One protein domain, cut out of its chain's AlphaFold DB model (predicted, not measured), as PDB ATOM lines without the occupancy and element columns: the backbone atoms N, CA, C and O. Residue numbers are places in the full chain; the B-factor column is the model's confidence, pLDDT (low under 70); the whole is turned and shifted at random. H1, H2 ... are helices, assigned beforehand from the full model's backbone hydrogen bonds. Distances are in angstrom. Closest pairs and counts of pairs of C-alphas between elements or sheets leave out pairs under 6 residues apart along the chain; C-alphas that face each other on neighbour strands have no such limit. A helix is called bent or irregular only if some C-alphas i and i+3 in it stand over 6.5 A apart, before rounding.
ATOM      1  N   ALA A  33      39.583  -1.587  22.573       58.25
ATOM      2  CA  ALA A  33      38.783  -1.256  23.761       58.25
ATOM      3  C   ALA A  33      37.276  -1.541  23.615       58.25
ATOM      4  O   ALA A  33      36.557  -1.604  24.612       58.25
ATOM      5  N   THR A  34      36.801  -1.728  22.380       60.78
ATOM      6  CA  THR A  34      35.393  -2.030  22.064       60.78
ATOM      7  C   THR A  34      35.222  -3.421  21.442       60.78
ATOM      8  O   THR A  34      34.140  -3.770  20.971       60.78
ATOM      9  N   SER A  35      36.287  -4.229  21.404       71.25
ATOM     10  CA  SER A  35      36.224  -5.569  20.824       71.25
ATOM     11  C   SER A  35      35.400  -6.512  21.716       71.25
ATOM     12  O   SER A  35      35.560  -6.502  22.943       71.25
ATOM     13  N   PRO A  36      34.529  -7.361  21.136       76.06
ATOM     14  CA  PRO A  36      33.764  -8.342  21.907       76.06
ATOM     15  C   PRO A  36      34.674  -9.319  22.670       76.06
ATOM     16  O   PRO A  36      34.307  -9.785  23.744       76.06
ATOM     17  N   GLN A  37      35.891  -9.556  22.171       81.50
ATOM     18  CA  GLN A  37      36.911 -10.366  22.836       81.50
ATOM     19  C   GLN A  37      37.430  -9.720  24.127       81.50
ATOM     20  O   GLN A  37      37.623 -10.417  25.120       81.50
ATOM     21  N   LEU A  38      37.636  -8.397  24.150       81.75
ATOM     22  CA  LEU A  38      38.061  -7.705  25.370       81.75
ATOM     23  C   LEU A  38      36.965  -7.743  26.434       81.75
ATOM     24  O   LEU A  38      37.259  -7.949  27.609       81.75
ATOM     25  N   ARG A  39      35.704  -7.590  26.017       80.31
ATOM     26  CA  ARG A  39      34.542  -7.702  26.906       80.31
ATOM     27  C   ARG A  39      34.464  -9.086  27.547       80.31
ATOM     28  O   ARG A  39      34.280  -9.195  28.756       80.31
ATOM     29  N   GLU A  40      34.646 -10.137  26.751       82.69
ATOM     30  CA  GLU A  40      34.650 -11.518  27.233       82.69
ATOM     31  C   GLU A  40      35.815 -11.793  28.196       82.69
ATOM     32  O   GLU A  40      35.594 -12.303  29.294       82.69
ATOM     33  N   ALA A  41      37.035 -11.375  27.850       84.38
ATOM     34  CA  ALA A  41      38.205 -11.549  28.711       84.38
ATOM     35  C   ALA A  41      38.098 -10.754  30.025       84.38
ATOM     36  O   ALA A  41      38.478 -11.243  31.090       84.38
ATOM     37  N   PHE A  42      37.553  -9.534  29.968       83.25
ATOM     38  CA  PHE A  42      37.294  -8.718  31.151       83.25
ATOM     39  C   PHE A  42      36.273  -9.389  32.072       83.25
ATOM     40  O   PHE A  42      36.476  -9.459  33.285       83.25
ATOM     41  N   ARG A  43      35.205  -9.942  31.493       83.31
ATOM     42  CA  ARG A  43      34.184 -10.684  32.227       83.31
ATOM     43  C   ARG A  43      34.744 -11.905  32.938       83.31
ATOM     44  O   ARG A  43      34.487 -12.078  34.131       83.31
ATOM     45  N   ASP A  44      35.537 -12.705  32.238       81.88
ATOM     46  CA  ASP A  44      36.187 -13.873  32.827       81.88
ATOM     47  C   ASP A  44      37.116 -13.464  33.974       81.88
ATOM     48  O   ASP A  44      37.081 -14.063  35.050       81.88
ATOM     49  N   PHE A  45      37.886 -12.389  33.792       84.75
ATOM     50  CA  PHE A  45      38.797 -11.878  34.812       84.75
ATOM     51  C   PHE A  45      38.074 -11.381  36.073       84.75
ATOM     52  O   PHE A  45      38.440 -11.760  37.193       84.75
ATOM     53  N   VAL A  46      37.047 -10.541  35.911       84.12
ATOM     54  CA  VAL A  46      36.286  -9.976  37.035       84.12
ATOM     55  C   VAL A  46      35.541 -11.077  37.773       84.12
ATOM     56  O   VAL A  46      35.619 -11.146  39.001       84.12
ATOM     57  N   GLY A  47      34.880 -11.978  37.040       81.88
ATOM     58  CA  GLY A  47      34.187 -13.116  37.630       81.88
ATOM     59  C   GLY A  47      35.144 -13.982  38.445       81.88
ATOM     60  O   GLY A  47      34.907 -14.227  39.628       81.88
ATOM     61  N   GLN A  48      36.267 -14.398  37.856       80.31
ATOM     62  CA  GLN A  48      37.229 -15.249  38.553       80.31
ATOM     63  C   GLN A  48      37.807 -14.569  39.797       80.31
ATOM     64  O   GLN A  48      37.892 -15.188  40.859       80.31
ATOM     65  N   THR A  49      38.162 -13.288  39.703       82.94
ATOM     66  CA  THR A  49      38.751 -12.545  40.824       82.94
ATOM     67  C   THR A  49      37.749 -12.354  41.961       82.94
ATOM     68  O   THR A  49      38.074 -12.644  43.115       82.94
ATOM     69  N   LEU A  50      36.522 -11.927  41.652       81.94
ATOM     70  CA  LEU A  50      35.474 -11.700  42.646       81.94
ATOM     71  C   LEU A  50      35.130 -12.994  43.392       81.94
ATOM     72  O   LEU A  50      35.163 -13.034  44.625       81.94
ATOM     73  N   PHE A  51      34.863 -14.073  42.652       79.69
ATOM     74  CA  PHE A  51      34.494 -15.352  43.254       79.69
ATOM     75  C   PHE A  51      35.650 -15.997  44.021       79.69
ATOM     76  O   PHE A  51      35.409 -16.614  45.058       79.69
ATOM     77  N   SER A  52      36.900 -15.799  43.588       82.75
ATOM     78  CA  SER A  52      38.075 -16.265  44.339       82.75
ATOM     79  C   SER A  52      38.166 -15.607  45.712       82.75
ATOM     80  O   SER A  52      38.387 -16.290  46.712       82.75
ATOM     81  N   GLN A  53      37.976 -14.285  45.785       82.81
ATOM     82  CA  GLN A  53      38.019 -13.576  47.065       82.81
ATOM     83  C   GLN A  53      36.850 -13.974  47.968       82.81
ATOM     84  O   GLN A  53      37.053 -14.176  49.164       82.81
ATOM     85  N   MET A  54      35.654 -14.160  47.401       82.62
ATOM     86  CA  MET A  54      34.484 -14.619  48.151       82.62
ATOM     87  C   MET A  54      34.710 -16.010  48.759       82.62
ATOM     88  O   MET A  54      34.545 -16.185  49.965       82.62
ATOM     89  N   LEU A  55      35.146 -16.989  47.958       81.88
ATOM     90  CA  LEU A  55      35.409 -18.351  48.437       81.88
ATOM     91  C   LEU A  55      36.538 -18.386  49.469       81.88
ATOM     92  O   LEU A  55      36.426 -19.062  50.494       81.88
ATOM     93  N   ARG A  56      37.591 -17.589  49.265       83.31
ATOM     94  CA  ARG A  56      38.679 -17.451  50.234       83.31
ATOM     95  C   ARG A  56      38.197 -16.861  51.560       83.31
ATOM     96  O   ARG A  56      38.587 -17.364  52.611       83.31
ATOM     97  N   ALA A  57      37.349 -15.834  51.523       82.25
ATOM     98  CA  ALA A  57      36.761 -15.244  52.722       82.25
ATOM     99  C   ALA A  57      35.863 -16.256  53.452       82.25
ATOM    100  O   ALA A  57      36.022 -16.454  54.654       82.25
ATOM    101  N   MET A  58      35.002 -16.983  52.729       79.00
ATOM    102  CA  MET A  58      34.173 -18.054  53.302       79.00
ATOM    103  C   MET A  58      35.028 -19.119  54.001       79.00
ATOM    104  O   MET A  58      34.748 -19.486  55.141       79.00
ATOM    105  N   ARG A  59      36.128 -19.551  53.373       75.25
ATOM    106  CA  ARG A  59      37.083 -20.510  53.946       75.25
ATOM    107  C   ARG A  59      37.785 -19.990  55.206       75.25
ATOM    108  O   ARG A  59      38.098 -20.778  56.086       75.25
ATOM    109  N   GLN A  60      38.030 -18.684  55.313       76.69
ATOM    110  CA  GLN A  60      38.598 -18.081  56.525       76.69
ATOM    111  C   GLN A  60      37.594 -18.030  57.684       76.69
ATOM    112  O   GLN A  60      38.011 -18.074  58.840       76.69
ATOM    113  N   THR A  61      36.290 -17.953  57.393       73.69
ATOM    114  CA  THR A  61      35.244 -17.947  58.433       73.69
ATOM    115  C   THR A  61      34.981 -19.324  59.039       73.69
ATOM    116  O   THR A  61      34.652 -19.421  60.220       73.69
ATOM    117  N   VAL A  62      35.172 -20.401  58.271       67.19
ATOM    118  CA  VAL A  62      35.125 -21.771  58.795       67.19
ATOM    119  C   VAL A  62      36.473 -22.091  59.452       67.19
ATOM    120  O   VAL A  62      37.466 -22.371  58.789       67.19
ATOM    121  N   ARG A  72      48.880 -32.735  53.082       73.81
ATOM    122  CA  ARG A  72      49.145 -31.961  51.851       73.81
ATOM    123  C   ARG A  72      48.215 -32.302  50.679       73.81
ATOM    124  O   ARG A  72      48.006 -31.466  49.811       73.81
ATOM    125  N   MET A  73      47.662 -33.516  50.637       75.75
ATOM    126  CA  MET A  73      46.751 -33.927  49.560       75.75
ATOM    127  C   MET A  73      45.417 -33.188  49.633       75.75
ATOM    128  O   MET A  73      44.871 -32.800  48.604       75.75
ATOM    129  N   GLU A  74      44.914 -32.959  50.843       77.81
ATOM    130  CA  GLU A  74      43.694 -32.186  51.033       77.81
ATOM    131  C   GLU A  74      43.904 -30.717  50.666       77.81
ATOM    132  O   GLU A  74      43.070 -30.150  49.973       77.81
ATOM    133  N   GLU A  75      45.037 -30.121  51.038       77.44
ATOM    134  CA  GLU A  75      45.365 -28.740  50.663       77.44
ATOM    135  C   GLU A  75      45.370 -28.551  49.137       77.44
ATOM    136  O   GLU A  75      44.799 -27.592  48.623       77.44
ATOM    137  N   VAL A  76      45.954 -29.498  48.398       82.62
ATOM    138  CA  VAL A  76      45.979 -29.457  46.928       82.62
ATOM    139  C   VAL A  76      44.583 -29.669  46.335       82.62
ATOM    140  O   VAL A  76      44.187 -28.934  45.433       82.62
ATOM    141  N   PHE A  77      43.809 -30.628  46.855       83.81
ATOM    142  CA  PHE A  77      42.439 -30.872  46.390       83.81
ATOM    143  C   PHE A  77      41.533 -29.660  46.624       83.81
ATOM    144  O   PHE A  77      40.709 -29.317  45.782       83.81
ATOM    145  N   GLN A  78      41.715 -28.988  47.754       83.25
ATOM    146  CA  GLN A  78      40.996 -27.775  48.105       83.25
ATOM    147  C   GLN A  78      41.299 -26.626  47.140       83.25
ATOM    148  O   GLN A  78      40.371 -25.959  46.698       83.25
ATOM    149  N   VAL A  79      42.566 -26.429  46.765       84.31
ATOM    150  CA  VAL A  79      42.951 -25.411  45.775       84.31
ATOM    151  C   VAL A  79      42.312 -25.688  44.413       84.31
ATOM    152  O   VAL A  79      41.788 -24.768  43.786       84.31
ATOM    153  N   GLU A  80      42.319 -26.943  43.962       85.56
ATOM    154  CA  GLU A  80      41.747 -27.293  42.658       85.56
ATOM    155  C   GLU A  80      40.215 -27.207  42.658       85.56
ATOM    156  O   GLU A  80      39.608 -26.699  41.715       85.56
ATOM    157  N   LEU A  81      39.569 -27.638  43.742       86.50
ATOM    158  CA  LEU A  81      38.125 -27.508  43.900       86.50
ATOM    159  C   LEU A  81      37.701 -26.037  43.939       86.50
ATOM    160  O   LEU A  81      36.739 -25.668  43.263       86.50
ATOM    161  N   ASP A  82      38.444 -25.194  44.658       84.50
ATOM    162  CA  ASP A  82      38.205 -23.752  44.693       84.50
ATOM    163  C   ASP A  82      38.357 -23.160  43.280       84.50
ATOM    164  O   ASP A  82      37.472 -22.437  42.828       84.50
ATOM    165  N   ARG A  83      39.397 -23.537  42.520       84.81
ATOM    166  CA  ARG A  83      39.585 -23.103  41.123       84.81
ATOM    167  C   ARG A  83      38.392 -23.469  40.233       84.81
ATOM    168  O   ARG A  83      37.878 -22.610  39.514       84.81
ATOM    169  N   LEU A  84      37.927 -24.717  40.289       86.00
ATOM    170  CA  LEU A  84      36.801 -25.189  39.476       86.00
ATOM    171  C   LEU A  84      35.475 -24.527  39.870       86.00
ATOM    172  O   LEU A  84      34.640 -24.247  39.005       86.00
ATOM    173  N   LEU A  85      35.263 -24.279  41.165       84.00
ATOM    174  CA  LEU A  85      34.087 -23.562  41.656       84.00
ATOM    175  C   LEU A  85      34.097 -22.104  41.202       84.00
ATOM    176  O   LEU A  85      33.076 -21.629  40.706       84.00
ATOM    177  N   VAL A  86      35.242 -21.427  41.314       85.44
ATOM    178  CA  VAL A  86      35.434 -20.065  40.806       85.44
ATOM    179  C   VAL A  86      35.138 -20.011  39.314       85.44
ATOM    180  O   VAL A  86      34.356 -19.167  38.893       85.44
ATOM    181  N   GLU A  87      35.707 -20.916  38.512       82.38
ATOM    182  CA  GLU A  87      35.499 -20.921  37.063       82.38
ATOM    183  C   GLU A  87      34.016 -21.093  36.708       82.38
ATOM    184  O   GLU A  87      33.469 -20.348  35.894       82.38
ATOM    185  N   LYS A  88      33.331 -22.043  37.352       82.50
ATOM    186  CA  LYS A  88      31.907 -22.297  37.101       82.50
ATOM    187  C   LYS A  88      31.011 -21.155  37.582       82.50
ATOM    188  O   LYS A  88      30.029 -20.845  36.908       82.50
ATOM    189  N   ALA A  89      31.321 -20.545  38.723       79.12
ATOM    190  CA  ALA A  89      30.570 -19.413  39.260       79.12
ATOM    191  C   ALA A  89      30.762 -18.153  38.402       79.12
ATOM    192  O   ALA A  89      29.779 -17.495  38.055       79.12
ATOM    193  N   ALA A  90      32.005 -17.882  37.992       79.56
ATOM    194  CA  ALA A  90      32.370 -16.789  37.098       79.56
ATOM    195  C   ALA A  90      31.672 -16.914  35.742       79.56
ATOM    196  O   ALA A  90      31.037 -15.962  35.309       79.56
ATOM    197  N   ARG A  91      31.681 -18.098  35.115       77.31
ATOM    198  CA  ARG A  91      30.982 -18.321  33.835       77.31
ATOM    199  C   ARG A  91      29.465 -18.145  33.927       77.31
ATOM    200  O   ARG A  91      28.847 -17.757  32.947       77.31
ATOM    201  N   LYS A  92      28.847 -18.475  35.068       76.75
ATOM    202  CA  LYS A  92      27.386 -18.367  35.244       76.75
ATOM    203  C   LYS A  92      26.906 -16.973  35.644       76.75
ATOM    204  O   LYS A  92      25.768 -16.634  35.342       76.75
ATOM    205  N   THR A  93      27.729 -16.213  36.363       68.25
ATOM    206  CA  THR A  93      27.301 -14.969  37.036       68.25
ATOM    207  C   THR A  93      28.094 -13.745  36.580       68.25
ATOM    208  O   THR A  93      27.688 -12.618  36.845       68.25
ATOM    209  N   GLY A  94      29.224 -13.947  35.893       66.06
ATOM    210  CA  GLY A  94      30.099 -12.880  35.411       66.06
ATOM    211  C   GLY A  94      29.356 -11.867  34.548       66.06
ATOM    212  O   GLY A  94      29.594 -10.677  34.702       66.06
ATOM    213  N   ASP A  95      28.391 -12.319  33.744       68.81
ATOM    214  CA  ASP A  95      27.555 -11.484  32.872       68.81
ATOM    215  C   ASP A  95      26.844 -10.345  33.625       68.81
ATOM    216  O   ASP A  95      26.741  -9.239  33.112       68.81
ATOM    217  N   GLN A  96      26.378 -10.580  34.858       70.19
ATOM    218  CA  GLN A  96      25.554  -9.602  35.581       70.19
ATOM    219  C   GLN A  96      26.358  -8.418  36.130       70.19
ATOM    220  O   GLN A  96      25.836  -7.313  36.207       70.19
ATOM    221  N   PHE A  97      27.614  -8.646  36.522       70.25
ATOM    222  CA  PHE A  97      28.454  -7.621  37.153       70.25
ATOM    223  C   PHE A  97      29.534  -7.085  36.214       70.25
ATOM    224  O   PHE A  97      29.894  -5.911  36.286       70.25
ATOM    225  N   ALA A  98      30.067  -7.928  35.330       75.81
ATOM    226  CA  ALA A  98      31.142  -7.524  34.439       75.81
ATOM    227  C   ALA A  98      30.678  -6.536  33.374       75.81
ATOM    228  O   ALA A  98      31.465  -5.684  32.979       75.81
ATOM    229  N   ASP A  99      29.422  -6.631  32.938       77.44
ATOM    230  CA  ASP A  99      28.875  -5.780  31.889       77.44
ATOM    231  C   ASP A  99      28.847  -4.309  32.327       77.44
ATOM    232  O   ASP A  99      29.409  -3.456  31.644       77.44
ATOM    233  N   GLU A 100      28.306  -4.008  33.512       81.69
ATOM    234  CA  GLU A 100      28.295  -2.640  34.056       81.69
ATOM    235  C   GLU A 100      29.712  -2.108  34.324       81.69
ATOM    236  O   GLU A 100      30.029  -0.953  34.032       81.69
ATOM    237  N   MET A 101      30.595  -2.959  34.853       80.12
ATOM    238  CA  MET A 101      31.990  -2.591  35.105       80.12
ATOM    239  C   MET A 101      32.766  -2.335  33.807       80.12
ATOM    240  O   MET A 101      33.638  -1.463  33.780       80.12
ATOM    241  N   PHE A 102      32.450  -3.073  32.739       80.94
ATOM    242  CA  PHE A 102      33.047  -2.892  31.423       80.94
ATOM    243  C   PHE A 102      32.600  -1.573  30.794       80.94
ATOM    244  O   PHE A 102      33.446  -0.836  30.305       80.94
ATOM    245  N   GLU A 103      31.317  -1.211  30.886       82.75
ATOM    246  CA  GLU A 103      30.830   0.079  30.377       82.75
ATOM    247  C   GLU A 103      31.551   1.264  31.040       82.75
ATOM    248  O   GLU A 103      32.033   2.172  30.358       82.75
ATOM    249  N   LEU A 104      31.724   1.234  32.366       83.75
ATOM    250  CA  LEU A 104      32.498   2.255  33.085       83.75
ATOM    251  C   LEU A 104      33.975   2.278  32.662       83.75
ATOM    252  O   LEU A 104      34.582   3.347  32.550       83.75
ATOM    253  N   PHE A 105      34.566   1.107  32.425       80.44
ATOM    254  CA  PHE A 105      35.945   0.978  31.964       80.44
ATOM    255  C   PHE A 105      36.129   1.549  30.551       80.44
ATOM    256  O   PHE A 105      37.050   2.338  30.332       80.44
ATOM    257  N   SER A 106      35.234   1.223  29.622       80.44
ATOM    258  CA  SER A 106      35.244   1.722  28.246       80.44
ATOM    259  C   SER A 106      34.983   3.228  28.175       80.44
ATOM    260  O   SER A 106      35.625   3.915  27.381       80.44
ATOM    261  N   LEU A 107      34.124   3.772  29.046       83.62
ATOM    262  CA  LEU A 107      33.914   5.219  29.179       83.62
ATOM    263  C   LEU A 107      35.175   5.968  29.626       83.62
ATOM    264  O   LEU A 107      35.370   7.106  29.216       83.62
ATOM    265  N   ARG A 108      36.035   5.344  30.439       78.38
ATOM    266  CA  ARG A 108      37.324   5.921  30.857       78.38
ATOM    267  C   ARG A 108      38.395   5.862  29.760       78.38
ATOM    268  O   ARG A 108      39.356   6.622  29.811       78.38
ATOM    269  N   LEU A 109      38.290   4.909  28.836       74.75
ATOM    270  CA  LEU A 109      39.275   4.708  27.767       74.75
ATOM    271  C   LEU A 109      39.080   5.646  26.569       74.75
ATOM    272  O   LEU A 109      40.047   5.902  25.838       74.75
ATOM    273  N   ARG A 110      37.851   6.130  26.384       54.47
ATOM    274  CA  ARG A 110      37.480   7.157  25.409       54.47
ATOM    275  C   ARG A 110      37.884   8.546  25.901       54.47
ATOM    276  O   ARG A 110      38.347   9.323  25.041       54.47
TER     277      ARG A 110
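AT A GLANCE: This is residues 33 to 62 and 72 to 110 of the 110 residues of an uncharacterized protein of Planctomycetes bacterium (UniProt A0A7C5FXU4). Two long helices cross as a lopsided X: H2 is bent into a wide V of two arms, H2a and H2b, and the straight helix H1 crosses on the inner side of this V, near its bend. Residues 72 to 81 of H2a stick out beyond the crossing. The printed part has 69 residues with two named helices, H1 then H2, and no named strand; the class is all helix. The whole is loose, with a radius of gyration of the C-alphas of 14.6 A, and a rod in outline, spanning 48 by 22 by 18 A.

IN THESE COORDINATES: H2, residues 72 to 109, was assigned as one helix by its hydrogen bonds but is bent: C-alphas 92 and 95 are 7.3 A apart. Arm H2a, residues 72 to 92, begins with C-alpha 72 at (49.145, -31.961, 51.851) and is 30.6 A long from first to last C-alpha. Arm H2b, residues 95 to 109, is 20.6 A long and ends with C-alpha 109 at (39.275, 4.708, 27.767). H1, residues 36 to 61, is 37.8 A long and begins with C-alpha 36 at (33.764, -8.342, 21.907).

HOW THE PARTS SIT: The lines of H2a and H2b stand about perpendicular, at 75 degrees. H1 touches H2a with residues 44 to 55 alone, meeting residues 82 to 91; the closest C-alphas, of Gly 47 and Ala 90, are 4.1 A apart. They run opposite ways at a steep tilt of 45 degrees. H1 touches H2b with residues 39 to 47 alone; the closest C-alphas, of Arg 43 and Ala 98, are 4.9 A apart. These two run opposite ways at a steep tilt of 59 degrees. In H1 and H2a every O i to N i+4 pair is within hydrogen-bond range; in H2b, 9 of 11 are.

THE WHOLE: The C-alphas farthest apart, of Arg 72 and Arg 110, are 48.6 A apart. Residues 63 to 71 are not printed, and C-alphas 62 and 72 are 18.7 A apart across the cut. Confidence is under 70 at residues 33 to 34, 62, 93 to 95 and 110.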